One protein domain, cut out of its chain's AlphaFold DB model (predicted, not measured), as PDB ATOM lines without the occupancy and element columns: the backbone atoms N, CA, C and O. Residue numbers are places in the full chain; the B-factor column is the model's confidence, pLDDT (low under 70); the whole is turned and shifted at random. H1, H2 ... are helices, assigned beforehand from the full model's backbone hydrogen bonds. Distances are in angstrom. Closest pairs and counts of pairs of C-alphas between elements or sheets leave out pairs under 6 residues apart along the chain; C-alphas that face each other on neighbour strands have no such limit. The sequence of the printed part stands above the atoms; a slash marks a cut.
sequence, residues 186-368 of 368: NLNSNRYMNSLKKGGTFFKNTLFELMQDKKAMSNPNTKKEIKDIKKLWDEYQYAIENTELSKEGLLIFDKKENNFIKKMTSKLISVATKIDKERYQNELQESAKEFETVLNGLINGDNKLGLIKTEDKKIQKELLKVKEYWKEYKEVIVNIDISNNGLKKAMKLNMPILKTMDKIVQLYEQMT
ATOM      1  N   ASN A 186     -40.053 -86.404  11.125       67.50
ATOM      2  CA  ASN A 186     -39.141 -85.952  10.065       67.50
ATOM      3  C   ASN A 186     -39.056 -86.985   8.918       67.50
ATOM      4  O   ASN A 186     -37.976 -87.437   8.511       67.50
ATOM      5  N   LEU A 187     -40.213 -87.464   8.447       61.59
ATOM      6  CA  LEU A 187     -40.263 -88.433   7.354       61.59
ATOM      7  C   LEU A 187     -39.854 -87.742   6.047       61.59
ATOM      8  O   LEU A 187     -40.705 -87.260   5.315       61.59
ATOM      9  N   ASN A 188     -38.550 -87.699   5.750       53.19
ATOM     10  CA  ASN A 188     -38.025 -87.176   4.483       53.19
ATOM     11  C   ASN A 188     -38.760 -87.844   3.305       53.19
ATOM     12  O   ASN A 188     -38.685 -89.078   3.178       53.19
ATOM     13  N   SER A 189     -39.427 -87.095   2.423       49.78
ATOM     14  CA  SER A 189     -40.017 -87.688   1.217       49.78
ATOM     15  C   SER A 189     -38.943 -88.316   0.325       49.78
ATOM     16  O   SER A 189     -37.866 -87.776   0.083       49.78
ATOM     17  N   ASN A 190     -39.236 -89.523  -0.168       49.09
ATOM     18  CA  ASN A 190     -38.411 -90.205  -1.171       49.09
ATOM     19  C   ASN A 190     -38.710 -89.757  -2.602       49.09
ATOM     20  O   ASN A 190     -38.072 -90.299  -3.509       49.09
ATOM     21  N   ARG A 191     -39.629 -88.798  -2.815       49.31
ATOM     22  CA  ARG A 191     -39.951 -88.266  -4.150       49.31
ATOM     23  C   ARG A 191     -38.674 -87.916  -4.924       49.31
ATOM     24  O   ARG A 191     -38.589 -88.199  -6.109       49.31
ATOM     25  N   TYR A 192     -37.648 -87.456  -4.204       41.62
ATOM     26  CA  TYR A 192     -36.339 -87.091  -4.747       41.62
ATOM     27  C   TYR A 192     -35.213 -88.100  -4.468       41.62
ATOM     28  O   TYR A 192     -34.156 -88.058  -5.078       41.62
ATOM     29  N   MET A 193     -35.409 -89.050  -3.552       40.41
ATOM     30  CA  MET A 193     -34.361 -90.016  -3.191       40.41
ATOM     31  C   MET A 193     -34.286 -91.191  -4.180       40.41
ATOM     32  O   MET A 193     -33.218 -91.768  -4.365       40.41
ATOM     33  N   ASN A 194     -35.406 -91.538  -4.833       42.62
ATOM     34  CA  ASN A 194     -35.418 -92.519  -5.926       42.62
ATOM     35  C   ASN A 194     -34.971 -91.912  -7.270       42.62
ATOM     36  O   ASN A 194     -34.462 -92.660  -8.101       42.62
ATOM     37  N   SER A 195     -35.118 -90.593  -7.477       39.09
ATOM     38  CA  SER A 195     -34.599 -89.906  -8.671       39.09
ATOM     39  C   SER A 195     -33.070 -89.842  -8.662       39.09
ATOM     40  O   SER A 195     -32.439 -90.099  -9.681       39.09
ATOM     41  N   LEU A 196     -32.469 -89.629  -7.488       38.41
ATOM     42  CA  LEU A 196     -31.015 -89.554  -7.309       38.41
ATOM     43  C   LEU A 196     -30.285 -90.893  -7.491       38.41
ATOM     44  O   LEU A 196     -29.129 -90.908  -7.895       38.41
ATOM     45  N   LYS A 197     -30.954 -92.027  -7.246       43.22
ATOM     46  CA  LYS A 197     -30.380 -93.362  -7.495       43.22
ATOM     47  C   LYS A 197     -30.439 -93.804  -8.966       43.22
ATOM     48  O   LYS A 197     -29.933 -94.877  -9.269       43.22
ATOM     49  N   LYS A 198     -31.073 -93.031  -9.863       43.66
ATOM     50  CA  LYS A 198     -31.359 -93.420 -11.262       43.66
ATOM     51  C   LYS A 198     -30.757 -92.487 -12.336       43.66
ATOM     52  O   LYS A 198     -31.182 -92.554 -13.486       43.66
ATOM     53  N   GLY A 199     -29.768 -91.655 -11.996       46.56
ATOM     54  CA  GLY A 199     -29.015 -90.827 -12.957       46.56
ATOM     55  C   GLY A 199     -29.557 -89.403 -13.194       46.56
ATOM     56  O   GLY A 199     -30.608 -89.016 -12.680       46.56
ATOM     57  N   GLY A 200     -28.817 -88.602 -13.976       45.31
ATOM     58  CA  GLY A 200     -28.999 -87.144 -14.129       45.31
ATOM     59  C   GLY A 200     -30.347 -86.672 -14.705       45.31
ATOM     60  O   GLY A 200     -30.842 -85.612 -14.321       45.31
ATOM     61  N   THR A 201     -31.008 -87.465 -15.554       43.94
ATOM     62  CA  THR A 201     -32.304 -87.109 -16.172       43.94
ATOM     63  C   THR A 201     -33.427 -86.964 -15.140       43.94
ATOM     64  O   THR A 201     -34.240 -86.042 -15.205       43.94
ATOM     65  N   PHE A 202     -33.451 -87.837 -14.130       49.12
ATOM     66  CA  PHE A 202     -34.457 -87.796 -13.070       49.12
ATOM     67  C   PHE A 202     -34.229 -86.630 -12.087       49.12
ATOM     68  O   PHE A 202     -35.192 -86.122 -11.502       49.12
ATOM     69  N   PHE A 203     -32.983 -86.167 -11.939       59.50
ATOM     70  CA  PHE A 203     -32.644 -84.968 -11.167       59.50
ATOM     71  C   PHE A 203     -33.138 -83.689 -11.852       59.50
ATOM     72  O   PHE A 203     -33.788 -82.865 -11.208       59.50
ATOM     73  N   LYS A 204     -32.887 -83.538 -13.160       61.25
ATOM     74  CA  LYS A 204     -33.350 -82.380 -13.941       61.25
ATOM     75  C   LYS A 204     -34.864 -82.191 -13.812       61.25
ATOM     76  O   LYS A 204     -35.318 -81.086 -13.524       61.25
ATOM     77  N   ASN A 205     -35.630 -83.278 -13.927       64.56
ATOM     78  CA  ASN A 205     -37.088 -83.253 -13.772       64.56
ATOM     79  C   ASN A 205     -37.511 -82.898 -12.339       64.56
ATOM     80  O   ASN A 205     -38.397 -82.076 -12.142       64.56
ATOM     81  N   THR A 206     -36.829 -83.458 -11.336       61.91
ATOM     82  CA  THR A 206     -37.032 -83.141  -9.913       61.91
ATOM     83  C   THR A 206     -36.848 -81.647  -9.618       61.91
ATOM     84  O   THR A 206     -37.700 -81.031  -8.979       61.91
ATOM     85  N   LEU A 207     -35.731 -81.066 -10.062       69.62
ATOM     86  CA  LEU A 207     -35.417 -79.657  -9.842       69.62
ATOM     87  C   LEU A 207     -36.398 -78.757 -10.601       69.62
ATOM     88  O   LEU A 207     -36.865 -77.762 -10.054       69.62
ATOM     89  N   PHE A 208     -36.754 -79.139 -11.829       74.62
ATOM     90  CA  PHE A 208     -37.760 -78.439 -12.617       74.62
ATOM     91  C   PHE A 208     -39.130 -78.440 -11.924       74.62
ATOM     92  O   PHE A 208     -39.713 -77.376 -11.742       74.62
ATOM     93  N   GLU A 209     -39.616 -79.593 -11.454       74.19
ATOM     94  CA  GLU A 209     -40.868 -79.690 -10.690       74.19
ATOM     95  C   GLU A 209     -40.852 -78.788  -9.446       74.19
ATOM     96  O   GLU A 209     -41.827 -78.086  -9.191       74.19
ATOM     97  N   LEU A 210     -39.741 -78.764  -8.700       77.19
ATOM     98  CA  LEU A 210     -39.573 -77.897  -7.527       77.19
ATOM     99  C   LEU A 210     -39.612 -76.406  -7.879       77.19
ATOM    100  O   LEU A 210     -40.212 -75.620  -7.153       77.19
ATOM    101  N   MET A 211     -38.985 -76.012  -8.988       80.19
ATOM    102  CA  MET A 211     -38.991 -74.623  -9.458       80.19
ATOM    103  C   MET A 211     -40.364 -74.172  -9.971       80.19
ATOM    104  O   MET A 211     -40.654 -72.977  -9.950       80.19
ATOM    105  N   GLN A 212     -41.201 -75.113 -10.410       80.12
ATOM    106  CA  GLN A 212     -42.571 -74.857 -10.859       80.12
ATOM    107  C   GLN A 212     -43.597 -74.941  -9.713       80.12
ATOM    108  O   GLN A 212     -44.731 -74.480  -9.867       80.12
ATOM    109  N   ASP A 213     -43.228 -75.506  -8.557       78.25
ATOM    110  CA  ASP A 213     -44.097 -75.580  -7.385       78.25
ATOM    111  C   ASP A 213     -44.316 -74.179  -6.790       78.25
ATOM    112  O   ASP A 213     -43.457 -73.595  -6.122       78.25
ATOM    113  N   LYS A 214     -45.514 -73.635  -7.031       82.69
ATOM    114  CA  LYS A 214     -45.906 -72.292  -6.581       82.69
ATOM    115  C   LYS A 214     -45.791 -72.121  -5.065       82.69
ATOM    116  O   LYS A 214     -45.420 -71.037  -4.619       82.69
ATOM    117  N   LYS A 215     -46.104 -73.156  -4.275       74.56
ATOM    118  CA  LYS A 215     -46.040 -73.079  -2.809       74.56
ATOM    119  C   LYS A 215     -44.584 -73.069  -2.353       74.56
ATOM    120  O   LYS A 215     -44.191 -72.149  -1.639       74.56
ATOM    121  N   ALA A 216     -43.759 -73.993  -2.845       73.31
ATOM    122  CA  ALA A 216     -42.336 -74.043  -2.504       73.31
ATOM    123  C   ALA A 216     -41.594 -72.744  -2.872       73.31
ATOM    124  O   ALA A 216     -40.767 -72.252  -2.103       73.31
ATOM    125  N   MET A 217     -41.932 -72.150  -4.019       82.94
ATOM    126  CA  MET A 217     -41.324 -70.910  -4.511       82.94
ATOM    127  C   MET A 217     -41.876 -69.634  -3.859       82.94
ATOM    128  O   MET A 217     -41.298 -68.560  -4.054       82.94
ATOM    129  N   SER A 218     -42.962 -69.735  -3.083       84.31
ATOM    130  CA  SER A 218     -43.502 -68.619  -2.296       84.31
ATOM    131  C   SER A 218     -42.762 -68.416  -0.969       84.31
ATOM    132  O   SER A 218     -42.651 -67.284  -0.503       84.31
ATOM    133  N   ASN A 219     -42.178 -69.477  -0.397       81.19
ATOM    134  CA  ASN A 219     -41.375 -69.402   0.822       81.19
ATOM    135  C   ASN A 219     -39.945 -68.903   0.499       81.19
ATOM    136  O   ASN A 219     -39.215 -69.595  -0.219       81.19
ATOM    137  N   PRO A 220     -39.487 -67.740   1.012       85.31
ATOM    138  CA  PRO A 220     -38.200 -67.151   0.621       85.31
ATOM    139  C   PRO A 220     -36.979 -68.032   0.918       85.31
ATOM    140  O   PRO A 220     -36.047 -68.089   0.112       85.31
ATOM    141  N   ASN A 221     -36.994 -68.750   2.045       83.81
ATOM    142  CA  ASN A 221     -35.896 -69.627   2.452       83.81
ATOM    143  C   ASN A 221     -35.836 -70.874   1.564       83.81
ATOM    144  O   ASN A 221     -34.772 -71.216   1.045       83.81
ATOM    145  N   THR A 222     -36.986 -71.508   1.321       79.44
ATOM    146  CA  THR A 222     -37.097 -72.659   0.412       79.44
ATOM    147  C   THR A 222     -36.707 -72.269  -1.014       79.44
ATOM    148  O   THR A 222     -35.899 -72.953  -1.641       79.44
ATOM    149  N   LYS A 223     -37.183 -71.116  -1.505       85.62
ATOM    150  CA  LYS A 223     -36.820 -70.559  -2.817       85.62
ATOM    151  C   LYS A 223     -35.313 -70.342  -2.955       85.62
ATOM    152  O   LYS A 223     -34.748 -70.662  -4.000       85.62
ATOM    153  N   LYS A 224     -34.655 -69.796  -1.925       88.38
ATOM    154  CA  LYS A 224     -33.195 -69.612  -1.914       88.38
ATOM    155  C   LYS A 224     -32.469 -70.953  -2.012       88.38
ATOM    156  O   LYS A 224     -31.589 -71.098  -2.851       88.38
ATOM    157  N   GLU A 225     -32.873 -71.952  -1.233       83.06
ATOM    158  CA  GLU A 225     -32.260 -73.285  -1.291       83.06
ATOM    159  C   GLU A 225     -32.477 -73.985  -2.638       83.06
ATOM    160  O   GLU A 225     -31.550 -74.612  -3.147       83.06
ATOM    161  N   ILE A 226     -33.652 -73.840  -3.260       82.00
ATOM    162  CA  ILE A 226     -33.906 -74.346  -4.620       82.00
ATOM    163  C   ILE A 226     -32.964 -73.672  -5.630       82.00
ATOM    164  O   ILE A 226     -32.385 -74.353  -6.478       82.00
ATOM    165  N   LYS A 227     -32.747 -72.353  -5.515       88.00
ATOM    166  CA  LYS A 227     -31.773 -71.628  -6.350       88.00
ATOM    167  C   LYS A 227     -30.337 -72.108  -6.122       88.00
ATOM    168  O   LYS A 227     -29.611 -72.285  -7.097       88.00
ATOM    169  N   ASP A 228     -29.939 -72.373  -4.879       87.75
ATOM    170  CA  ASP A 228     -28.620 -72.941  -4.571       87.75
ATOM    171  C   ASP A 228     -28.435 -74.328  -5.204       87.75
ATOM    172  O   ASP A 228     -27.360 -74.643  -5.708       87.75
ATOM    173  N   ILE A 229     -29.473 -75.172  -5.178       80.12
ATOM    174  CA  ILE A 229     -29.446 -76.499  -5.812       80.12
ATOM    175  C   ILE A 229     -29.304 -76.358  -7.325       80.12
ATOM    176  O   ILE A 229     -28.515 -77.086  -7.924       80.12
ATOM    177  N   LYS A 230     -30.016 -75.404  -7.935       84.88
ATOM    178  CA  LYS A 230     -29.849 -75.095  -9.355       84.88
ATOM    179  C   LYS A 230     -28.420 -74.663  -9.680       84.88
ATOM    180  O   LYS A 230     -27.853 -75.183 -10.630       84.88
ATOM    181  N   LYS A 231     -27.820 -73.787  -8.872       87.75
ATOM    182  CA  LYS A 231     -26.426 -73.371  -9.068       87.75
ATOM    183  C   LYS A 231     -25.464 -74.566  -9.021       87.75
ATOM    184  O   LYS A 231     -24.633 -74.706  -9.907       87.75
ATOM    185  N   LEU A 232     -25.618 -75.454  -8.036       80.12
ATOM    186  CA  LEU A 232     -24.803 -76.673  -7.930       80.12
ATOM    187  C   LEU A 232     -24.984 -77.620  -9.122       80.12
ATOM    188  O   LEU A 232     -24.038 -78.293  -9.520       80.12
ATOM    189  N   TRP A 233     -26.195 -77.691  -9.674       73.81
ATOM    190  CA  TRP A 233     -26.465 -78.465 -10.879       73.81
ATOM    191  C   TRP A 233     -25.767 -77.874 -12.103       73.81
ATOM    192  O   TRP A 233     -25.136 -78.610 -12.854       73.81
ATOM    193  N   ASP A 234     -25.839 -76.554 -12.272       81.31
ATOM    194  CA  ASP A 234     -25.178 -75.854 -13.374       81.31
ATOM    195  C   ASP A 234     -23.636 -76.014 -13.272       81.31
ATOM    196  O   ASP A 234     -22.979 -76.307 -14.268       81.31
ATOM    197  N   GLU A 235     -23.062 -75.956 -12.059       80.44
ATOM    198  CA  GLU A 235     -21.637 -76.252 -11.793       80.44
ATOM    199  C   GLU A 235     -21.250 -77.703 -12.141       80.44
ATOM    200  O   GLU A 235     -20.170 -77.951 -12.679       80.44
ATOM    201  N   TYR A 236     -22.124 -78.666 -11.845       72.88
ATOM    202  CA  TYR A 236     -21.915 -80.073 -12.184       72.88
ATOM    203  C   TYR A 236     -21.926 -80.310 -13.702       72.88
ATOM    204  O   TYR A 236     -21.067 -81.027 -14.211       72.88
ATOM    205  N   GLN A 237     -22.863 -79.692 -14.432       70.56
ATOM    206  CA  GLN A 237     -22.905 -79.768 -15.899       70.56
ATOM    207  C   GLN A 237     -21.642 -79.171 -16.524       70.56
ATOM    208  O   GLN A 237     -21.009 -79.821 -17.351       70.56
ATOM    209  N   TYR A 238     -21.214 -78.002 -16.042       77.31
ATOM    210  CA  TYR A 238     -19.964 -77.389 -16.481       77.31
ATOM    211  C   TYR A 238     -18.756 -78.306 -16.233       77.31
ATOM    212  O   TYR A 238     -17.900 -78.453 -17.101       77.31
ATOM    213  N   ALA A 239     -18.688 -78.968 -15.073       69.56
ATOM    214  CA  ALA A 239     -17.609 -79.905 -14.778       69.56
ATOM    215  C   ALA A 239     -17.577 -81.094 -15.752       69.56
ATOM    216  O   ALA A 239     -16.490 -81.486 -16.159       69.56
ATOM    217  N   ILE A 240     -18.733 -81.640 -16.151       66.19
ATOM    218  CA  ILE A 240     -18.808 -82.713 -17.159       66.19
ATOM    219  C   ILE A 240     -18.258 -82.228 -18.504       66.19
ATOM    220  O   ILE A 240     -17.401 -82.883 -19.087       66.19
ATOM    221  N   GLU A 241     -18.738 -81.079 -18.981       72.62
ATOM    222  CA  GLU A 241     -18.389 -80.533 -20.300       72.62
ATOM    223  C   GLU A 241     -16.902 -80.179 -20.431       72.62
ATOM    224  O   GLU A 241     -16.351 -80.221 -21.526       72.62
ATOM    225  N   ASN A 242     -16.251 -79.847 -19.313       77.50
ATOM    226  CA  ASN A 242     -14.875 -79.350 -19.280       77.50
ATOM    227  C   ASN A 242     -13.889 -80.351 -18.648       77.50
ATOM    228  O   ASN A 242     -12.784 -79.968 -18.263       77.50
ATOM    229  N   THR A 243     -14.278 -81.621 -18.494       74.19
ATOM    230  CA  THR A 243     -13.373 -82.664 -17.993       74.19
ATOM    231  C   THR A 243     -12.476 -83.186 -19.107       74.19
ATOM    232  O   THR A 243     -12.940 -83.604 -20.165       74.19
ATOM    233  N   GLU A 244     -11.173 -83.205 -18.841       77.62
ATOM    234  CA  GLU A 244     -10.189 -83.828 -19.718       77.62
ATOM    235  C   GLU A 244     -10.356 -85.357 -19.731       77.62
ATOM    236  O   GLU A 244     -10.507 -85.986 -18.684       77.62
ATOM    237  N   LEU A 245     -10.286 -85.971 -20.916       79.12
ATOM    238  CA  LEU A 245     -10.492 -87.415 -21.110       79.12
ATOM    239  C   LEU A 245      -9.255 -88.275 -20.788       79.12
ATOM    240  O   LEU A 245      -9.220 -89.464 -21.107       79.12
ATOM    241  N   SER A 246      -8.234 -87.694 -20.158       80.88
ATOM    242  CA  SER A 246      -7.091 -88.440 -19.639       80.88
ATOM    243  C   SER A 246      -7.467 -89.217 -18.376       80.88
ATOM    244  O   SER A 246      -8.433 -88.910 -17.675       80.88
ATOM    245  N   LYS A 247      -6.675 -90.242 -18.042       75.81
ATOM    246  CA  LYS A 247      -6.892 -91.059 -16.837       75.81
ATOM    247  C   LYS A 247      -6.895 -90.210 -15.556       75.81
ATOM    248  O   LYS A 247      -7.684 -90.469 -14.651       75.81
ATOM    249  N   GLU A 248      -6.036 -89.195 -15.483       79.06
ATOM    250  CA  GLU A 248      -5.980 -88.252 -14.359       79.06
ATOM    251  C   GLU A 248      -7.168 -87.285 -14.351       79.06
ATOM    252  O   GLU A 248      -7.763 -87.081 -13.290       79.06
ATOM    253  N   GLY A 249      -7.572 -86.769 -15.518       68.88
ATOM    254  CA  GLY A 249      -8.774 -85.947 -15.665       68.88
ATOM    255  C   GLY A 249     -10.040 -86.661 -15.180       68.88
ATOM    256  O   GLY A 249     -10.785 -86.114 -14.362       68.88
ATOM    257  N   LEU A 250     -10.219 -87.926 -15.570       63.81
ATOM    258  CA  LEU A 250     -11.341 -88.766 -15.141       63.81
ATOM    259  C   LEU A 250     -11.317 -89.062 -13.631       63.81
ATOM    260  O   LEU A 250     -12.341 -88.945 -12.966       63.81
ATOM    261  N   LEU A 251     -10.150 -89.352 -13.042       70.06
ATOM    262  CA  LEU A 251     -10.030 -89.573 -11.589       70.06
ATOM    263  C   LEU A 251     -10.360 -88.318 -10.762       70.06
ATOM    264  O   LEU A 251     -10.910 -88.416  -9.657       70.06
ATOM    265  N   ILE A 252     -10.000 -87.133 -11.260       73.56
ATOM    266  CA  ILE A 252     -10.350 -85.854 -10.629       73.56
ATOM    267  C   ILE A 252     -11.856 -85.610 -10.740       73.56
ATOM    268  O   ILE A 252     -12.479 -85.179  -9.760       73.56
ATOM    269  N   PHE A 253     -12.439 -85.892 -11.906       67.31
ATOM    270  CA  PHE A 253     -13.873 -85.777 -12.126       67.31
ATOM    271  C   PHE A 253     -14.664 -86.713 -11.211       67.31
ATOM    272  O   PHE A 253     -15.515 -86.214 -10.483       67.31
ATOM    273  N   ASP A 254     -14.314 -87.997 -11.110       60.53
ATOM    274  CA  ASP A 254     -14.994 -88.970 -10.240       60.53
ATOM    275  C   ASP A 254     -15.072 -88.497  -8.776       60.53
ATOM    276  O   ASP A 254     -16.098 -88.612  -8.094       60.53
ATOM    277  N   LYS A 255     -13.983 -87.919  -8.253       70.62
ATOM    278  CA  LYS A 255     -13.964 -87.357  -6.890       70.62
ATOM    279  C   LYS A 255     -14.885 -86.141  -6.766       70.62
ATOM    280  O   LYS A 255     -15.592 -86.003  -5.760       70.62
ATOM    281  N   LYS A 256     -14.880 -85.250  -7.763       69.81
ATOM    282  CA  LYS A 256     -15.752 -84.067  -7.804       69.81
ATOM    283  C   LYS A 256     -17.220 -84.469  -7.941       69.81
ATOM    284  O   LYS A 256     -18.037 -83.979  -7.163       69.81
ATOM    285  N   GLU A 257     -17.544 -85.385  -8.849       62.53
ATOM    286  CA  GLU A 257     -18.878 -85.939  -9.085       62.53
ATOM    287  C   GLU A 257     -19.474 -86.501  -7.792       62.53
ATOM    288  O   GLU A 257     -20.557 -86.089  -7.378       62.53
ATOM    289  N   ASN A 258     -18.734 -87.349  -7.075       60.50
ATOM    290  CA  ASN A 258     -19.197 -87.906  -5.804       60.50
ATOM    291  C   ASN A 258     -19.527 -86.820  -4.762       60.50
ATOM    292  O   ASN A 258     -20.533 -86.904  -4.045       60.50
ATOM    293  N   ASN A 259     -18.713 -85.763  -4.686       69.75
ATOM    294  CA  ASN A 259     -18.963 -84.632  -3.793       69.75
ATOM    295  C   ASN A 259     -20.197 -83.817  -4.225       69.75
ATOM    296  O   ASN A 259     -21.022 -83.448  -3.385       69.75
ATOM    297  N   PHE A 260     -20.343 -83.568  -5.529       65.88
ATOM    298  CA  PHE A 260     -21.493 -82.885  -6.120       65.88
ATOM    299  C   PHE A 260     -22.793 -83.640  -5.839       65.88
ATOM    300  O   PHE A 260     -23.721 -83.065  -5.261       65.88
ATOM    301  N   ILE A 261     -22.831 -84.940  -6.144       60.97
ATOM    302  CA  ILE A 261     -23.981 -85.813  -5.893       60.97
ATOM    303  C   ILE A 261     -24.347 -85.785  -4.411       60.97
ATOM    304  O   ILE A 261     -25.516 -85.581  -4.074       60.97
ATOM    305  N   LYS A 262     -23.372 -85.913  -3.503       64.62
ATOM    306  CA  LYS A 262     -23.619 -85.885  -2.052       64.62
ATOM    307  C   LYS A 262     -24.213 -84.551  -1.587       64.62
ATOM    308  O   LYS A 262     -25.219 -84.548  -0.871       64.62
ATOM    309  N   LYS A 263     -23.631 -83.416  -1.997       71.88
ATOM    310  CA  LYS A 263     -24.101 -82.068  -1.620       71.88
ATOM    311  C   LYS A 263     -25.497 -81.774  -2.165       71.88
ATOM    312  O   LYS A 263     -26.366 -81.340  -1.407       71.88
ATOM    313  N   MET A 264     -25.722 -82.041  -3.450       64.62
ATOM    314  CA  MET A 264     -27.023 -81.846  -4.091       64.62
ATOM    315  C   MET A 264     -28.094 -82.741  -3.467       64.62
ATOM    316  O   MET A 264     -29.166 -82.250  -3.118       64.62
ATOM    317  N   THR A 265     -27.781 -84.020  -3.233       59.69
ATOM    318  CA  THR A 265     -28.670 -84.967  -2.541       59.69
ATOM    319  C   THR A 265     -29.077 -84.435  -1.172       59.69
ATOM    320  O   THR A 265     -30.261 -84.399  -0.845       59.69
ATOM    321  N   SER A 266     -28.111 -83.968  -0.378       67.56
ATOM    322  CA  SER A 266     -28.381 -83.425   0.953       67.56
ATOM    323  C   SER A 266     -29.281 -82.186   0.905       67.56
ATOM    324  O   SER A 266     -30.228 -82.088   1.687       67.56
ATOM    325  N   LYS A 267     -29.015 -81.241  -0.007       73.00
ATOM    326  CA  LYS A 267     -29.819 -80.016  -0.142       73.00
ATOM    327  C   LYS A 267     -31.230 -80.304  -0.661       73.00
ATOM    328  O   LYS A 267     -32.185 -79.767  -0.107       73.00
ATOM    329  N   LEU A 268     -31.388 -81.195  -1.641       66.69
ATOM    330  CA  LEU A 268     -32.708 -81.635  -2.107       66.69
ATOM    331  C   LEU A 268     -33.511 -82.295  -0.988       66.69
ATOM    332  O   LEU A 268     -34.686 -81.985  -0.820       66.69
ATOM    333  N   ILE A 269     -32.882 -83.167  -0.193       64.62
ATOM    334  CA  ILE A 269     -33.535 -83.785   0.967       64.62
ATOM    335  C   ILE A 269     -33.967 -82.714   1.977       64.62
ATOM    336  O   ILE A 269     -35.080 -82.800   2.493       64.62
ATOM    337  N   SER A 270     -33.130 -81.706   2.242       73.06
ATOM    338  CA  SER A 270     -33.478 -80.574   3.117       73.06
ATOM    339  C   SER A 270     -34.718 -79.834   2.612       73.06
ATOM    340  O   SER A 270     -35.702 -79.722   3.345       73.06
ATOM    341  N   VAL A 271     -34.707 -79.394   1.350       70.62
ATOM    342  CA  VAL A 271     -35.823 -78.671   0.719       70.62
ATOM    343  C   VAL A 271     -37.102 -79.501   0.748       70.62
ATOM    344  O   VAL A 271     -38.139 -79.020   1.196       70.62
ATOM    345  N   ALA A 272     -37.023 -80.768   0.353       65.38
ATOM    346  CA  ALA A 272     -38.158 -81.682   0.360       65.38
ATOM    347  C   ALA A 272     -38.758 -81.856   1.758       65.38
ATOM    348  O   ALA A 272     -39.971 -81.784   1.931       65.38
ATOM    349  N   THR A 273     -37.901 -82.011   2.768       68.31
ATOM    350  CA  THR A 273     -38.323 -82.145   4.168       68.31
ATOM    351  C   THR A 273     -39.021 -80.879   4.661       68.31
ATOM    352  O   THR A 273     -40.010 -80.970   5.385       68.31
ATOM    353  N   LYS A 274     -38.546 -79.694   4.258       74.44
ATOM    354  CA  LYS A 274     -39.189 -78.414   4.591       74.44
ATOM    355  C   LYS A 274     -40.551 -78.273   3.923       74.44
ATOM    356  O   LYS A 274     -41.501 -77.919   4.608       74.44
ATOM    357  N   ILE A 275     -40.652 -78.609   2.637       71.19
ATOM    358  CA  ILE A 275     -41.914 -78.580   1.886       71.19
ATOM    359  C   ILE A 275     -42.933 -79.542   2.504       71.19
ATOM    360  O   ILE A 275     -44.079 -79.162   2.723       71.19
ATOM    361  N   ASP A 276     -42.531 -80.775   2.824       69.62
ATOM    362  CA  ASP A 276     -43.414 -81.743   3.483       69.62
ATOM    363  C   ASP A 276     -43.851 -81.244   4.864       69.62
ATOM    364  O   ASP A 276     -45.029 -81.315   5.201       69.62
ATOM    365  N   LYS A 277     -42.922 -80.691   5.653       76.06
ATOM    366  CA  LYS A 277     -43.241 -80.103   6.955       76.06
ATOM    367  C   LYS A 277     -44.257 -78.972   6.814       76.06
ATOM    368  O   LYS A 277     -45.264 -78.999   7.508       76.06
ATOM    369  N   GLU A 278     -44.031 -78.025   5.910       79.56
ATOM    370  CA  GLU A 278     -44.940 -76.905   5.644       79.56
ATOM    371  C   GLU A 278     -46.310 -77.401   5.149       79.56
ATOM    372  O   GLU A 278     -47.347 -76.905   5.590       79.56
ATOM    373  N   ARG A 279     -46.343 -78.448   4.310       79.44
ATOM    374  CA  ARG A 279     -47.585 -79.133   3.918       79.44
ATOM    375  C   ARG A 279     -48.336 -79.662   5.138       79.44
ATOM    376  O   ARG A 279     -49.496 -79.304   5.311       79.44
ATOM    377  N   TYR A 280     -47.693 -80.457   5.994       78.38
ATOM    378  CA  TYR A 280     -48.349 -81.025   7.176       78.38
ATOM    379  C   TYR A 280     -48.768 -79.958   8.186       78.38
ATOM    380  O   TYR A 280     -49.799 -80.109   8.829       78.38
ATOM    381  N   GLN A 281     -48.001 -78.873   8.326       81.50
ATOM    382  CA  GLN A 281     -48.383 -77.738   9.166       81.50
ATOM    383  C   GLN A 281     -49.672 -77.088   8.647       81.50
ATOM    384  O   GLN A 281     -50.582 -76.845   9.433       81.50
ATOM    385  N   ASN A 282     -49.787 -76.876   7.335       81.31
ATOM    386  CA  ASN A 282     -51.010 -76.348   6.728       81.31
ATOM    387  C   ASN A 282     -52.193 -77.318   6.879       81.31
ATOM    388  O   ASN A 282     -53.258 -76.904   7.327       81.31
ATOM    389  N   GLU A 283     -51.999 -78.609   6.584       77.19
ATOM    390  CA  GLU A 283     -53.032 -79.645   6.757       77.19
ATOM    391  C   GLU A 283     -53.529 -79.727   8.210       77.19
ATOM    392  O   GLU A 283     -54.729 -79.901   8.446       77.19
ATOM    393  N   LEU A 284     -52.623 -79.552   9.176       73.25
ATOM    394  CA  LEU A 284     -52.934 -79.557  10.601       73.25
ATOM    395  C   LEU A 284     -53.819 -78.367  10.990       73.25
ATOM    396  O   LEU A 284     -54.824 -78.550  11.679       73.25
ATOM    397  N   GLN A 285     -53.481 -77.164  10.519       82.31
ATOM    398  CA  GLN A 285     -54.271 -75.953  10.769       82.31
ATOM    399  C   GLN A 285     -55.641 -76.012  10.083       82.31
ATOM    400  O   GLN A 285     -56.653 -75.656  10.687       82.31
ATOM    401  N   GLU A 286     -55.701 -76.509   8.845       80.88
ATOM    402  CA  GLU A 286     -56.963 -76.733   8.134       80.88
ATOM    403  C   GLU A 286     -57.855 -77.723   8.893       80.88
ATOM    404  O   GLU A 286     -59.038 -77.450   9.100       80.88
ATOM    405  N   SER A 287     -57.283 -78.829   9.382       74.69
ATOM    406  CA  SER A 287     -58.013 -79.825  10.176       74.69
ATOM    407  C   SER A 287     -58.527 -79.249  11.495       74.69
ATOM    408  O   SER A 287     -59.652 -79.550  11.891       74.69
ATOM    409  N   ALA A 288     -57.734 -78.406  12.163       71.50
ATOM    410  CA  ALA A 288     -58.131 -77.734  13.398       71.50
ATOM    411  C   ALA A 288     -59.293 -76.756  13.173       71.50
ATOM    412  O   ALA A 288     -60.261 -76.749  13.933       71.50
ATOM    413  N   LYS A 289     -59.222 -75.967  12.095       84.38
ATOM    414  CA  LYS A 289     -60.292 -75.046  11.696       84.38
ATOM    415  C   LYS A 289     -61.573 -75.797  11.349       84.38
ATOM    416  O   LYS A 289     -62.660 -75.368  11.738       84.38
ATOM    417  N   GLU A 290     -61.455 -76.898  10.612       78.81
ATOM    418  CA  GLU A 290     -62.601 -77.717  10.233       78.81
ATOM    419  C   GLU A 290     -63.266 -78.346  11.462       78.81
ATOM    420  O   GLU A 290     -64.482 -78.227  11.603       78.81
ATOM    421  N   PHE A 291     -62.471 -78.910  12.380       76.81
ATOM    422  CA  PHE A 291     -62.953 -79.481  13.642       76.81
ATOM    423  C   PHE A 291     -63.722 -78.438  14.463       76.81
ATOM    424  O   PHE A 291     -64.862 -78.644  14.862       76.81
ATOM    425  N   GLU A 292     -63.144 -77.249  14.653       86.56
ATOM    426  CA  GLU A 292     -63.795 -76.178  15.412       86.56
ATOM    427  C   GLU A 292     -65.090 -75.686  14.753       86.56
ATOM    428  O   GLU A 292     -66.078 -75.416  15.441       86.56
ATOM    429  N   THR A 293     -65.110 -75.598  13.422       87.50
ATOM    430  CA  THR A 293     -66.295 -75.180  12.662       87.50
ATOM    431  C   THR A 293     -67.432 -76.190  12.831       87.50
ATOM    432  O   THR A 293     -68.553 -75.809  13.164       87.50
ATOM    433  N   VAL A 294     -67.139 -77.484  12.669       77.44
ATOM    434  CA  VAL A 294     -68.136 -78.552  12.804       77.44
ATOM    435  C   VAL A 294     -68.601 -78.700  14.253       77.44
ATOM    436  O   VAL A 294     -69.805 -78.774  14.484       77.44
ATOM    437  N   LEU A 295     -67.697 -78.681  15.238       82.88
ATOM    438  CA  LEU A 295     -68.061 -78.754  16.656       82.88
ATOM    439  C   LEU A 295     -69.002 -77.612  17.061       82.88
ATOM    440  O   LEU A 295     -70.010 -77.847  17.728       82.88
ATOM    441  N   ASN A 296     -68.711 -76.381  16.633       91.44
ATOM    442  CA  ASN A 296     -69.584 -75.240  16.904       91.44
ATOM    443  C   ASN A 296     -70.945 -75.380  16.212       91.44
ATOM    444  O   ASN A 296     -71.963 -75.078  16.837       91.44
ATOM    445  N   GLY A 297     -70.979 -75.877  14.972       88.25
ATOM    446  CA  GLY A 297     -72.225 -76.156  14.259       88.25
ATOM    447  C   GLY A 297     -73.059 -77.260  14.916       88.25
ATOM    448  O   GLY A 297     -74.277 -77.139  14.993       88.25
ATOM    449  N   LEU A 298     -72.432 -78.305  15.466       87.19
ATOM    450  CA  LEU A 298     -73.135 -79.363  16.204       87.19
ATOM    451  C   LEU A 298     -73.740 -78.842  17.519       87.19
ATOM    452  O   LEU A 298     -74.814 -79.286  17.920       87.19
ATOM    453  N   ILE A 299     -73.068 -77.897  18.188       92.50
ATOM    454  CA  ILE A 299     -73.535 -77.304  19.453       92.50
ATOM    455  C   ILE A 299     -74.655 -76.285  19.221       92.50
ATOM    456  O   ILE A 299     -75.634 -76.272  19.965       92.50
ATOM    457  N   ASN A 300     -74.503 -75.415  18.220       95.12
ATOM    458  CA  ASN A 300     -75.347 -74.228  18.056       95.12
ATOM    459  C   ASN A 300     -76.322 -74.308  16.872       95.12
ATOM    460  O   ASN A 300     -77.216 -73.471  16.779       95.12
ATOM    461  N   GLY A 301     -76.169 -75.295  15.989       92.19
ATOM    462  CA  GLY A 301     -76.732 -75.267  14.639       92.19
ATOM    463  C   GLY A 301     -75.856 -74.456  13.675       92.19
ATOM    464  O   GLY A 301     -75.133 -73.545  14.080       92.19
ATOM    465  N   ASP A 302     -75.911 -74.800  12.390       92.50
ATOM    466  CA  ASP A 302     -75.248 -74.078  11.301       92.50
ATOM    467  C   ASP A 302     -75.961 -74.374   9.972       92.50
ATOM    468  O   ASP A 302     -75.877 -75.479   9.427       92.50
ATOM    469  N   ASN A 303     -76.631 -73.360   9.417       89.69
ATOM    470  CA  ASN A 303     -77.382 -73.482   8.166       89.69
ATOM    471  C   ASN A 303     -76.495 -73.839   6.963       89.69
ATOM    472  O   ASN A 303     -76.946 -74.557   6.073       89.69
ATOM    473  N   LYS A 304     -75.237 -73.376   6.919       88.81
ATOM    474  CA  LYS A 304     -74.309 -73.678   5.814       88.81
ATOM    475  C   LYS A 304     -73.869 -75.137   5.839       88.81
ATOM    476  O   LYS A 304     -73.633 -75.721   4.786       88.81
ATOM    477  N   LEU A 305     -73.772 -75.718   7.032       79.94
ATOM    478  CA  LEU A 305     -73.468 -77.136   7.226       79.94
ATOM    479  C   LEU A 305     -74.719 -78.028   7.200       79.94
ATOM    480  O   LEU A 305     -74.596 -79.248   7.290       79.94
ATOM    481  N   GLY A 306     -75.917 -77.442   7.098       84.00
ATOM    482  CA  GLY A 306     -77.184 -78.166   7.205       84.00
ATOM    483  C   GLY A 306     -77.435 -78.753   8.599       84.00
ATOM    484  O   GLY A 306     -78.210 -79.702   8.721       84.00
ATOM    485  N   LEU A 307     -76.770 -78.214   9.627       85.56
ATOM    486  CA  LEU A 307     -76.860 -78.659  11.013       85.56
ATOM    487  C   LEU A 307     -77.958 -77.898  11.746       85.56
ATOM    488  O   LEU A 307     -77.975 -76.669  11.772       85.56
ATOM    489  N   ILE A 308     -78.836 -78.645  12.406       87.75
ATOM    490  CA  ILE A 308     -79.834 -78.088  13.314       87.75
ATOM    491  C   ILE A 308     -79.368 -78.359  14.739       87.75
ATOM    492  O   ILE A 308     -78.888 -79.452  15.050       87.75
ATOM    493  N   LYS A 309     -79.498 -77.351  15.603       90.44
ATOM    494  CA  LYS A 309     -79.195 -77.484  17.025       90.44
ATOM    495  C   LYS A 309     -79.992 -78.651  17.613       90.44
ATOM    496  O   LYS A 309     -81.204 -78.732  17.442       90.44
ATOM    497  N   THR A 310     -79.307 -79.556  18.305       88.31
ATOM    498  CA  THR A 310     -79.968 -80.679  18.982       88.31
ATOM    499  C   THR A 310     -80.684 -80.205  20.243       88.31
ATOM    500  O   THR A 310     -80.097 -79.469  21.032       88.31
ATOM    501  N   GLU A 311     -81.917 -80.659  20.471       90.69
ATOM    502  CA  GLU A 311     -82.663 -80.431  21.722       90.69
ATOM    503  C   GLU A 311     -82.394 -81.528  22.774       90.69
ATOM    504  O   GLU A 311     -82.800 -81.418  23.934       90.69
ATOM    505  N   ASP A 312     -81.669 -82.591  22.405       93.56
ATOM    506  CA  ASP A 312     -81.319 -83.668  23.328       93.56
ATOM    507  C   ASP A 312     -80.246 -83.201  24.328       93.56
ATOM    508  O   ASP A 312     -79.070 -83.002  23.996       93.56
ATOM    509  N   LYS A 313     -80.646 -83.070  25.600       95.44
ATOM    510  CA  LYS A 313     -79.772 -82.625  26.697       95.44
ATOM    511  C   LYS A 313     -78.560 -83.539  26.923       95.44
ATOM    512  O   LYS A 313     -77.519 -83.058  27.373       95.44
ATOM    513  N   LYS A 314     -78.661 -84.846  26.641       96.19
ATOM    514  CA  LYS A 314     -77.527 -85.778  26.766       96.19
ATOM    515  C   LYS A 314     -76.502 -85.494  25.673       96.19
ATOM    516  O   LYS A 314     -75.316 -85.419  25.986       96.19
ATOM    517  N   ILE A 315     -76.945 -85.281  24.433       92.69
ATOM    518  CA  ILE A 315     -76.052 -84.935  23.317       92.69
ATOM    519  C   ILE A 315     -75.383 -83.580  23.558       92.69
ATOM    520  O   ILE A 315     -74.157 -83.497  23.472       92.69
ATOM    521  N   GLN A 316     -76.145 -82.550  23.946       96.56
ATOM    522  CA  GLN A 316     -75.583 -81.234  24.282       96.56
ATOM    523  C   GLN A 316     -74.495 -81.344  25.363       96.56
ATOM    524  O   GLN A 316     -73.410 -80.781  25.219       96.56
ATOM    525  N   LYS A 317     -74.746 -82.120  26.426       97.19
ATOM    526  CA  LYS A 317     -73.774 -82.339  27.505       97.19
ATOM    527  C   LYS A 317     -72.476 -82.973  27.002       97.19
ATOM    528  O   LYS A 317     -71.402 -82.557  27.427       97.19
ATOM    529  N   GLU A 318     -72.548 -83.987  26.142       94.44
ATOM    530  CA  GLU A 318     -71.343 -84.625  25.599       94.44
ATOM    531  C   GLU A 318     -70.598 -83.701  24.617       94.44
ATOM    532  O   GLU A 318     -69.372 -83.631  24.681       94.44
ATOM    533  N   LEU A 319     -71.299 -82.924  23.780       89.00
ATOM    534  CA  LEU A 319     -70.672 -81.936  22.888       89.00
ATOM    535  C   LEU A 319     -69.909 -80.855  23.667       89.00
ATOM    536  O   LEU A 319     -68.794 -80.485  23.294       89.00
ATOM    537  N   LEU A 320     -70.461 -80.386  24.791       96.69
ATOM    538  CA  LEU A 320     -69.772 -79.432  25.664       96.69
ATOM    539  C   LEU A 320     -68.505 -80.026  26.291       96.69
ATOM    540  O   LEU A 320     -67.499 -79.330  26.385       96.69
ATOM    541  N   LYS A 321     -68.486 -81.321  26.638       93.69
ATOM    542  CA  LYS A 321     -67.240 -81.980  27.074       93.69
ATOM    543  C   LYS A 321     -66.188 -82.005  25.967       93.69
ATOM    544  O   LYS A 321     -65.017 -81.770  26.246       93.69
ATOM    545  N   VAL A 322     -66.592 -82.271  24.720       78.94
ATOM    546  CA  VAL A 322     -65.673 -82.218  23.569       78.94
ATOM    547  C   VAL A 322     -65.107 -80.813  23.406       78.94
ATOM    548  O   VAL A 322     -63.906 -80.678  23.191       78.94
ATOM    549  N   LYS A 323     -65.930 -79.773  23.586       91.56
ATOM    550  CA  LYS A 323     -65.481 -78.374  23.575       91.56
ATOM    551  C   LYS A 323     -64.438 -78.082  24.652       91.56
ATOM    552  O   LYS A 323     -63.455 -77.412  24.352       91.56
ATOM    553  N   GLU A 324     -64.600 -78.606  25.866       94.50
ATOM    554  CA  GLU A 324     -63.588 -78.448  26.920       94.50
ATOM    555  C   GLU A 324     -62.280 -79.173  26.577       94.50
ATOM    556  O   GLU A 324     -61.217 -78.557  26.617       94.50
ATOM    557  N   TYR A 325     -62.339 -80.434  26.130       83.06
ATOM    558  CA  TYR A 325     -61.136 -81.142  25.670       83.06
ATOM    559  C   TYR A 325     -60.459 -80.437  24.486       83.06
ATOM    560  O   TYR A 325     -59.231 -80.436  24.379       83.06
ATOM    561  N   TRP A 326     -61.251 -79.834  23.596       86.56
ATOM    562  CA  TRP A 326     -60.755 -79.098  22.441       86.56
ATOM    563  C   TRP A 326     -59.964 -77.857  22.836       86.56
ATOM    564  O   TRP A 326     -58.937 -77.616  22.215       86.56
ATOM    565  N   LYS A 327     -60.361 -77.106  23.875       90.62
ATOM    566  CA  LYS A 327     -59.614 -75.913  24.321       90.62
ATOM    567  C   LYS A 327     -58.148 -76.238  24.605       90.62
ATOM    568  O   LYS A 327     -57.259 -75.599  24.052       90.62
ATOM    569  N   GLU A 328     -57.899 -77.281  25.395       87.25
ATOM    570  CA  GLU A 328     -56.537 -77.712  25.725       87.25
ATOM    571  C   GLU A 328     -55.810 -78.354  24.537       87.25
ATOM    572  O   GLU A 328     -54.590 -78.228  24.404       87.25
ATOM    573  N   TYR A 329     -56.538 -79.084  23.688       80.94
ATOM    574  CA  TYR A 329     -55.948 -79.780  22.546       80.94
ATOM    575  C   TYR A 329     -55.549 -78.794  21.444       80.94
ATOM    576  O   TYR A 329     -54.469 -78.922  20.867       80.94
ATOM    577  N   LYS A 330     -56.372 -77.767  21.215       84.06
ATOM    578  CA  LYS A 330     -56.159 -76.698  20.237       84.06
ATOM    579  C   LYS A 330     -54.839 -75.977  20.471       84.06
ATOM    580  O   LYS A 330     -54.154 -75.704  19.496       84.06
ATOM    581  N   GLU A 331     -54.438 -75.733  21.718       86.00
ATOM    582  CA  GLU A 331     -53.132 -75.126  22.020       86.00
ATOM    583  C   GLU A 331     -51.971 -75.946  21.451       86.00
ATOM    584  O   GLU A 331     -51.074 -75.400  20.817       86.00
ATOM    585  N   VAL A 332     -52.002 -77.270  21.639       75.44
ATOM    586  CA  VAL A 332     -50.953 -78.175  21.144       75.44
ATOM    587  C   VAL A 332     -50.930 -78.187  19.618       75.44
ATOM    588  O   VAL A 332     -49.863 -78.175  19.006       75.44
ATOM    589  N   ILE A 333     -52.116 -78.204  19.007       79.56
ATOM    590  CA  ILE A 333     -52.282 -78.290  17.557       79.56
ATOM    591  C   ILE A 333     -51.900 -76.982  16.860       79.56
ATOM    592  O   ILE A 333     -51.096 -77.006  15.931       79.56
ATOM    593  N   VAL A 334     -52.419 -75.844  17.325       80.06
ATOM    594  CA  VAL A 334     -52.166 -74.525  16.729       80.06
ATOM    595  C   VAL A 334     -50.701 -74.126  16.887       80.06
ATOM    596  O   VAL A 334     -50.114 -73.628  15.929       80.06
ATOM    597  N   ASN A 335     -50.090 -74.412  18.042       83.50
ATOM    598  CA  ASN A 335     -48.673 -74.123  18.282       83.50
ATOM    599  C   ASN A 335     -47.730 -75.174  17.678       83.50
ATOM    600  O   ASN A 335     -46.515 -74.984  17.700       83.50
ATOM    601  N   ILE A 336     -48.267 -76.272  17.133       82.38
ATOM    602  CA  ILE A 336     -47.493 -77.366  16.532       82.38
ATOM    603  C   ILE A 336     -46.432 -77.877  17.524       82.38
ATOM    604  O   ILE A 336     -45.253 -78.040  17.193       82.38
ATOM    605  N   ASP A 337     -46.846 -78.099  18.775       81.69
ATOM    606  CA  ASP A 337     -45.942 -78.514  19.849       81.69
ATOM    607  C   ASP A 337     -45.538 -79.987  19.676       81.69
ATOM    608  O   ASP A 337     -46.200 -80.925  20.128       81.69
ATOM    609  N   ILE A 338     -44.416 -80.177  18.984       81.62
ATOM    610  CA  ILE A 338     -43.780 -81.475  18.729       81.62
ATOM    611  C   ILE A 338     -42.821 -81.908  19.846       81.62
ATOM    612  O   ILE A 338     -42.096 -82.892  19.674       81.62
ATOM    613  N   SER A 339     -42.777 -81.189  20.975       82.44
ATOM    614  CA  SER A 339     -41.997 -81.610  22.139       82.44
ATOM    615  C   SER A 339     -42.552 -82.912  22.720       82.44
ATOM    616  O   SER A 339     -43.714 -83.273  22.521       82.44
ATOM    617  N   ASN A 340     -41.745 -83.625  23.509       79.00
ATOM    618  CA  ASN A 340     -42.218 -84.828  24.199       79.00
ATOM    619  C   ASN A 340     -43.445 -84.547  25.086       79.00
ATOM    620  O   ASN A 340     -44.306 -85.415  25.226       79.00
ATOM    621  N   ASN A 341     -43.535 -83.349  25.676       85.00
ATOM    622  CA  ASN A 341     -44.688 -82.944  26.475       85.00
ATOM    623  C   ASN A 341     -45.914 -82.662  25.594       85.00
ATOM    624  O   ASN A 341     -46.988 -83.200  25.863       85.00
ATOM    625  N   GLY A 342     -45.734 -81.912  24.504       79.75
ATOM    626  CA  GLY A 342     -46.778 -81.633  23.518       79.75
ATOM    627  C   GLY A 342     -47.380 -82.903  22.926       79.75
ATOM    628  O   GLY A 342     -48.593 -83.103  22.979       79.75
ATOM    629  N   LEU A 343     -46.538 -83.839  22.479       77.75
ATOM    630  CA  LEU A 343     -46.980 -85.133  21.951       77.75
ATOM    631  C   LEU A 343     -47.742 -85.956  23.001       77.75
ATOM    632  O   LEU A 343     -48.799 -86.512  22.696       77.75
ATOM    633  N   LYS A 344     -47.269 -86.003  24.255       80.81
ATOM    634  CA  LYS A 344     -47.992 -86.674  25.352       80.81
ATOM    635  C   LYS A 344     -49.349 -86.017  25.625       80.81
ATOM    636  O   LYS A 344     -50.337 -86.738  25.776       80.81
ATOM    637  N   LYS A 345     -49.421 -84.679  25.648       82.19
ATOM    638  CA  LYS A 345     -50.668 -83.915  25.834       82.19
ATOM    639  C   LYS A 345     -51.644 -84.181  24.681       82.19
ATOM    640  O   LYS A 345     -52.792 -84.539  24.942       82.19
ATOM    641  N   ALA A 346     -51.177 -84.149  23.430       72.00
ATOM    642  CA  ALA A 346     -51.971 -84.506  22.252       72.00
ATOM    643  C   ALA A 346     -52.560 -85.920  22.356       72.00
ATOM    644  O   ALA A 346     -53.756 -86.115  22.152       72.00
ATOM    645  N   MET A 347     -51.749 -86.916  22.727       79.44
ATOM    646  CA  MET A 347     -52.211 -88.301  22.876       79.44
ATOM    647  C   MET A 347     -53.219 -88.467  24.019       79.44
ATOM    648  O   MET A 347     -54.200 -89.201  23.872       79.44
ATOM    649  N   LYS A 348     -52.991 -87.779  25.146       78.62
ATOM    650  CA  LYS A 348     -53.879 -87.792  26.315       78.62
ATOM    651  C   LYS A 348     -55.257 -87.217  25.984       78.62
ATOM    652  O   LYS A 348     -56.244 -87.766  26.460       78.62
ATOM    653  N   LEU A 349     -55.326 -86.164  25.168       74.44
ATOM    654  CA  LEU A 349     -56.574 -85.475  24.805       74.44
ATOM    655  C   LEU A 349     -57.285 -86.102  23.595       74.44
ATOM    656  O   LEU A 349     -58.514 -86.107  23.531       74.44
ATOM    657  N   ASN A 350     -56.537 -86.718  22.673       72.50
ATOM    658  CA  ASN A 350     -57.091 -87.373  21.487       72.50
ATOM    659  C   ASN A 350     -58.080 -88.506  21.829       72.50
ATOM    660  O   ASN A 350     -59.135 -88.617  21.205       72.50
ATOM    661  N   MET A 351     -57.763 -89.349  22.819       74.19
ATOM    662  CA  MET A 351     -58.603 -90.502  23.171       74.19
ATOM    663  C   MET A 351     -59.942 -90.119  23.835       74.19
ATOM    664  O   MET A 351     -60.963 -90.684  23.439       74.19
ATOM    665  N   PRO A 352     -59.996 -89.192  24.813       74.12
ATOM    666  CA  PRO A 352     -61.251 -88.666  25.346       74.12
ATOM    667  C   PRO A 352     -62.142 -88.005  24.293       74.12
ATOM    668  O   PRO A 352     -63.346 -88.263  24.290       74.12
ATOM    669  N   ILE A 353     -61.569 -87.219  23.370       69.44
ATOM    670  CA  ILE A 353     -62.321 -86.618  22.255       69.44
ATOM    671  C   ILE A 353     -62.935 -87.718  21.387       69.44
ATOM    672  O   ILE A 353     -64.141 -87.709  21.155       69.44
ATOM    673  N   LEU A 354     -62.132 -88.708  20.977       70.81
ATOM    674  CA  LEU A 354     -62.606 -89.828  20.165       70.81
ATOM    675  C   LEU A 354     -63.762 -90.580  20.845       70.81
ATOM    676  O   LEU A 354     -64.814 -90.751  20.238       70.81
ATOM    677  N   LYS A 355     -63.587 -90.985  22.110       71.94
ATOM    678  CA  LYS A 355     -64.605 -91.738  22.864       71.94
ATOM    679  C   LYS A 355     -65.894 -90.943  23.056       71.94
ATOM    680  O   LYS A 355     -66.983 -91.497  22.933       71.94
ATOM    681  N   THR A 356     -65.776 -89.652  23.364       67.31
ATOM    682  CA  THR A 356     -66.943 -88.783  23.557       67.31
ATOM    683  C   THR A 356     -67.686 -88.574  22.238       67.31
ATOM    684  O   THR A 356     -68.908 -88.689  22.205       67.31
ATOM    685  N   MET A 357     -66.968 -88.373  21.129       80.25
ATOM    686  CA  MET A 357     -67.583 -88.274  19.803       80.25
ATOM    687  C   MET A 357     -68.199 -89.598  19.325       80.25
ATOM    688  O   MET A 357     -69.258 -89.573  18.705       80.25
ATOM    689  N   ASP A 358     -67.605 -90.755  19.643       73.00
ATOM    690  CA  ASP A 358     -68.227 -92.067  19.396       73.00
ATOM    691  C   ASP A 358     -69.566 -92.190  20.133       73.00
ATOM    692  O   ASP A 358     -70.560 -92.612  19.543       73.00
ATOM    693  N   LYS A 359     -69.613 -91.759  21.399       80.94
ATOM    694  CA  LYS A 359     -70.849 -91.724  22.188       80.94
ATOM    695  C   LYS A 359     -71.889 -90.776  21.584       80.94
ATOM    696  O   LYS A 359     -73.059 -91.132  21.524       80.94
ATOM    697  N   ILE A 360     -71.482 -89.592  21.127       80.00
ATOM    698  CA  ILE A 360     -72.377 -88.627  20.467       80.00
ATOM    699  C   ILE A 360     -72.999 -89.236  19.209       80.00
ATOM    700  O   ILE A 360     -74.208 -89.145  19.025       80.00
ATOM    701  N   VAL A 361     -72.199 -89.904  18.374       78.31
ATOM    702  CA  VAL A 361     -72.713 -90.579  17.173       78.31
ATOM    703  C   VAL A 361     -73.718 -91.669  17.545       78.31
ATOM    704  O   VAL A 361     -74.796 -91.696  16.967       78.31
ATOM    705  N   GLN A 362     -73.421 -92.498  18.549       84.19
ATOM    706  CA  GLN A 362     -74.359 -93.523  19.028       84.19
ATOM    707  C   GLN A 362     -75.670 -92.934  19.556       84.19
ATOM    708  O   GLN A 362     -76.725 -93.530  19.367       84.19
ATOM    709  N   LEU A 363     -75.621 -91.775  20.218       88.81
ATOM    710  CA  LEU A 363     -76.828 -91.081  20.664       88.81
ATOM    711  C   LEU A 363     -77.653 -90.597  19.466       88.81
ATOM    712  O   LEU A 363     -78.853 -90.845  19.436       88.81
ATOM    713  N   TYR A 364     -77.026 -90.003  18.444       85.06
ATOM    714  CA  TYR A 364     -77.727 -89.632  17.208       85.06
ATOM    715  C   TYR A 364     -78.315 -90.841  16.468       85.06
ATOM    716  O   TYR A 364     -79.402 -90.733  15.915       85.06
ATOM    717  N   GLU A 365     -77.649 -91.999  16.494       82.62
ATOM    718  CA  GLU A 365     -78.164 -93.263  15.944       82.62
ATOM    719  C   GLU A 365     -79.348 -93.851  16.723       82.62
ATOM    720  O   GLU A 365     -79.978 -94.782  16.236       82.62
ATOM    721  N   GLN A 366     -79.626 -93.372  17.939       83.38
ATOM    722  CA  GLN A 366     -80.751 -93.826  18.763       83.38
ATOM    723  C   GLN A 366     -81.978 -92.915  18.651       83.38
ATOM    724  O   GLN A 366     -83.065 -93.326  19.043       83.38
ATOM    725  N   MET A 367     -81.832 -91.702  18.108       76.69
ATOM    726  CA  MET A 367     -82.924 -90.729  17.918       76.69
ATOM    727  C   MET A 367     -83.858 -91.075  16.741       76.69
ATOM    728  O   MET A 367     -84.551 -90.205  16.214       76.69
ATOM    729  N   THR A 368     -83.816 -92.320  16.278       61.09
ATOM    730  CA  THR A 368     -84.079 -92.702  14.894       61.09
ATOM    731  C   THR A 368     -85.176 -93.730  14.741       61.09
ATOM    732  O   THR A 368     -84.997 -94.830  15.321       61.09
TER     733      THR A 368
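AT A GLANCE: This is residues 186 to 368 of the 368 residues of the protein "Nitric oxide-responding transcriptional regulator Dnr (Crp/Fnr family)" of hydrothermal vent metagenome (UniProt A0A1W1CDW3). One very long helix, H4, makes the axis of a rod; H3 packs along its first half, with H2 and short H1 beside them, and the hairpin H5-H6 packs through H5 near its other end. H2, H3 and H4 form an up-and-down bundle, each running against the one before. The 183 printed residues have six named helices, H1 to H6, and no named strand: all helix, extended, radius of gyration of the C-alphas 25.7 A, spans 86 by 35 by 29 A.

HOW THE PARTS SIT: H4, residues 247 to 300, touches H3, residues 220 to 241, closest C-alphas Ile 229 and Met 264, 6.1 A. H5, residues 313 to 334, touches H6, residues 340 to 364, closest C-alphas Val 322 and Ile 353, 5.7 A. Every O i to N i+4 pair is within hydrogen-bond range in H3 and H4; H5 has 15 of 18, H6 19 of 21.

IN THESE COORDINATES: H1 is residues 193 to 196, H2 200 to 212. H4, 78.7 A, begins at C-alpha 247 (-6.892, -91.059, -16.837).

THE WHOLE: The printed part has no cut; the H4 to H5 link is long. Residues 186 to 207 are under pLDDT 70.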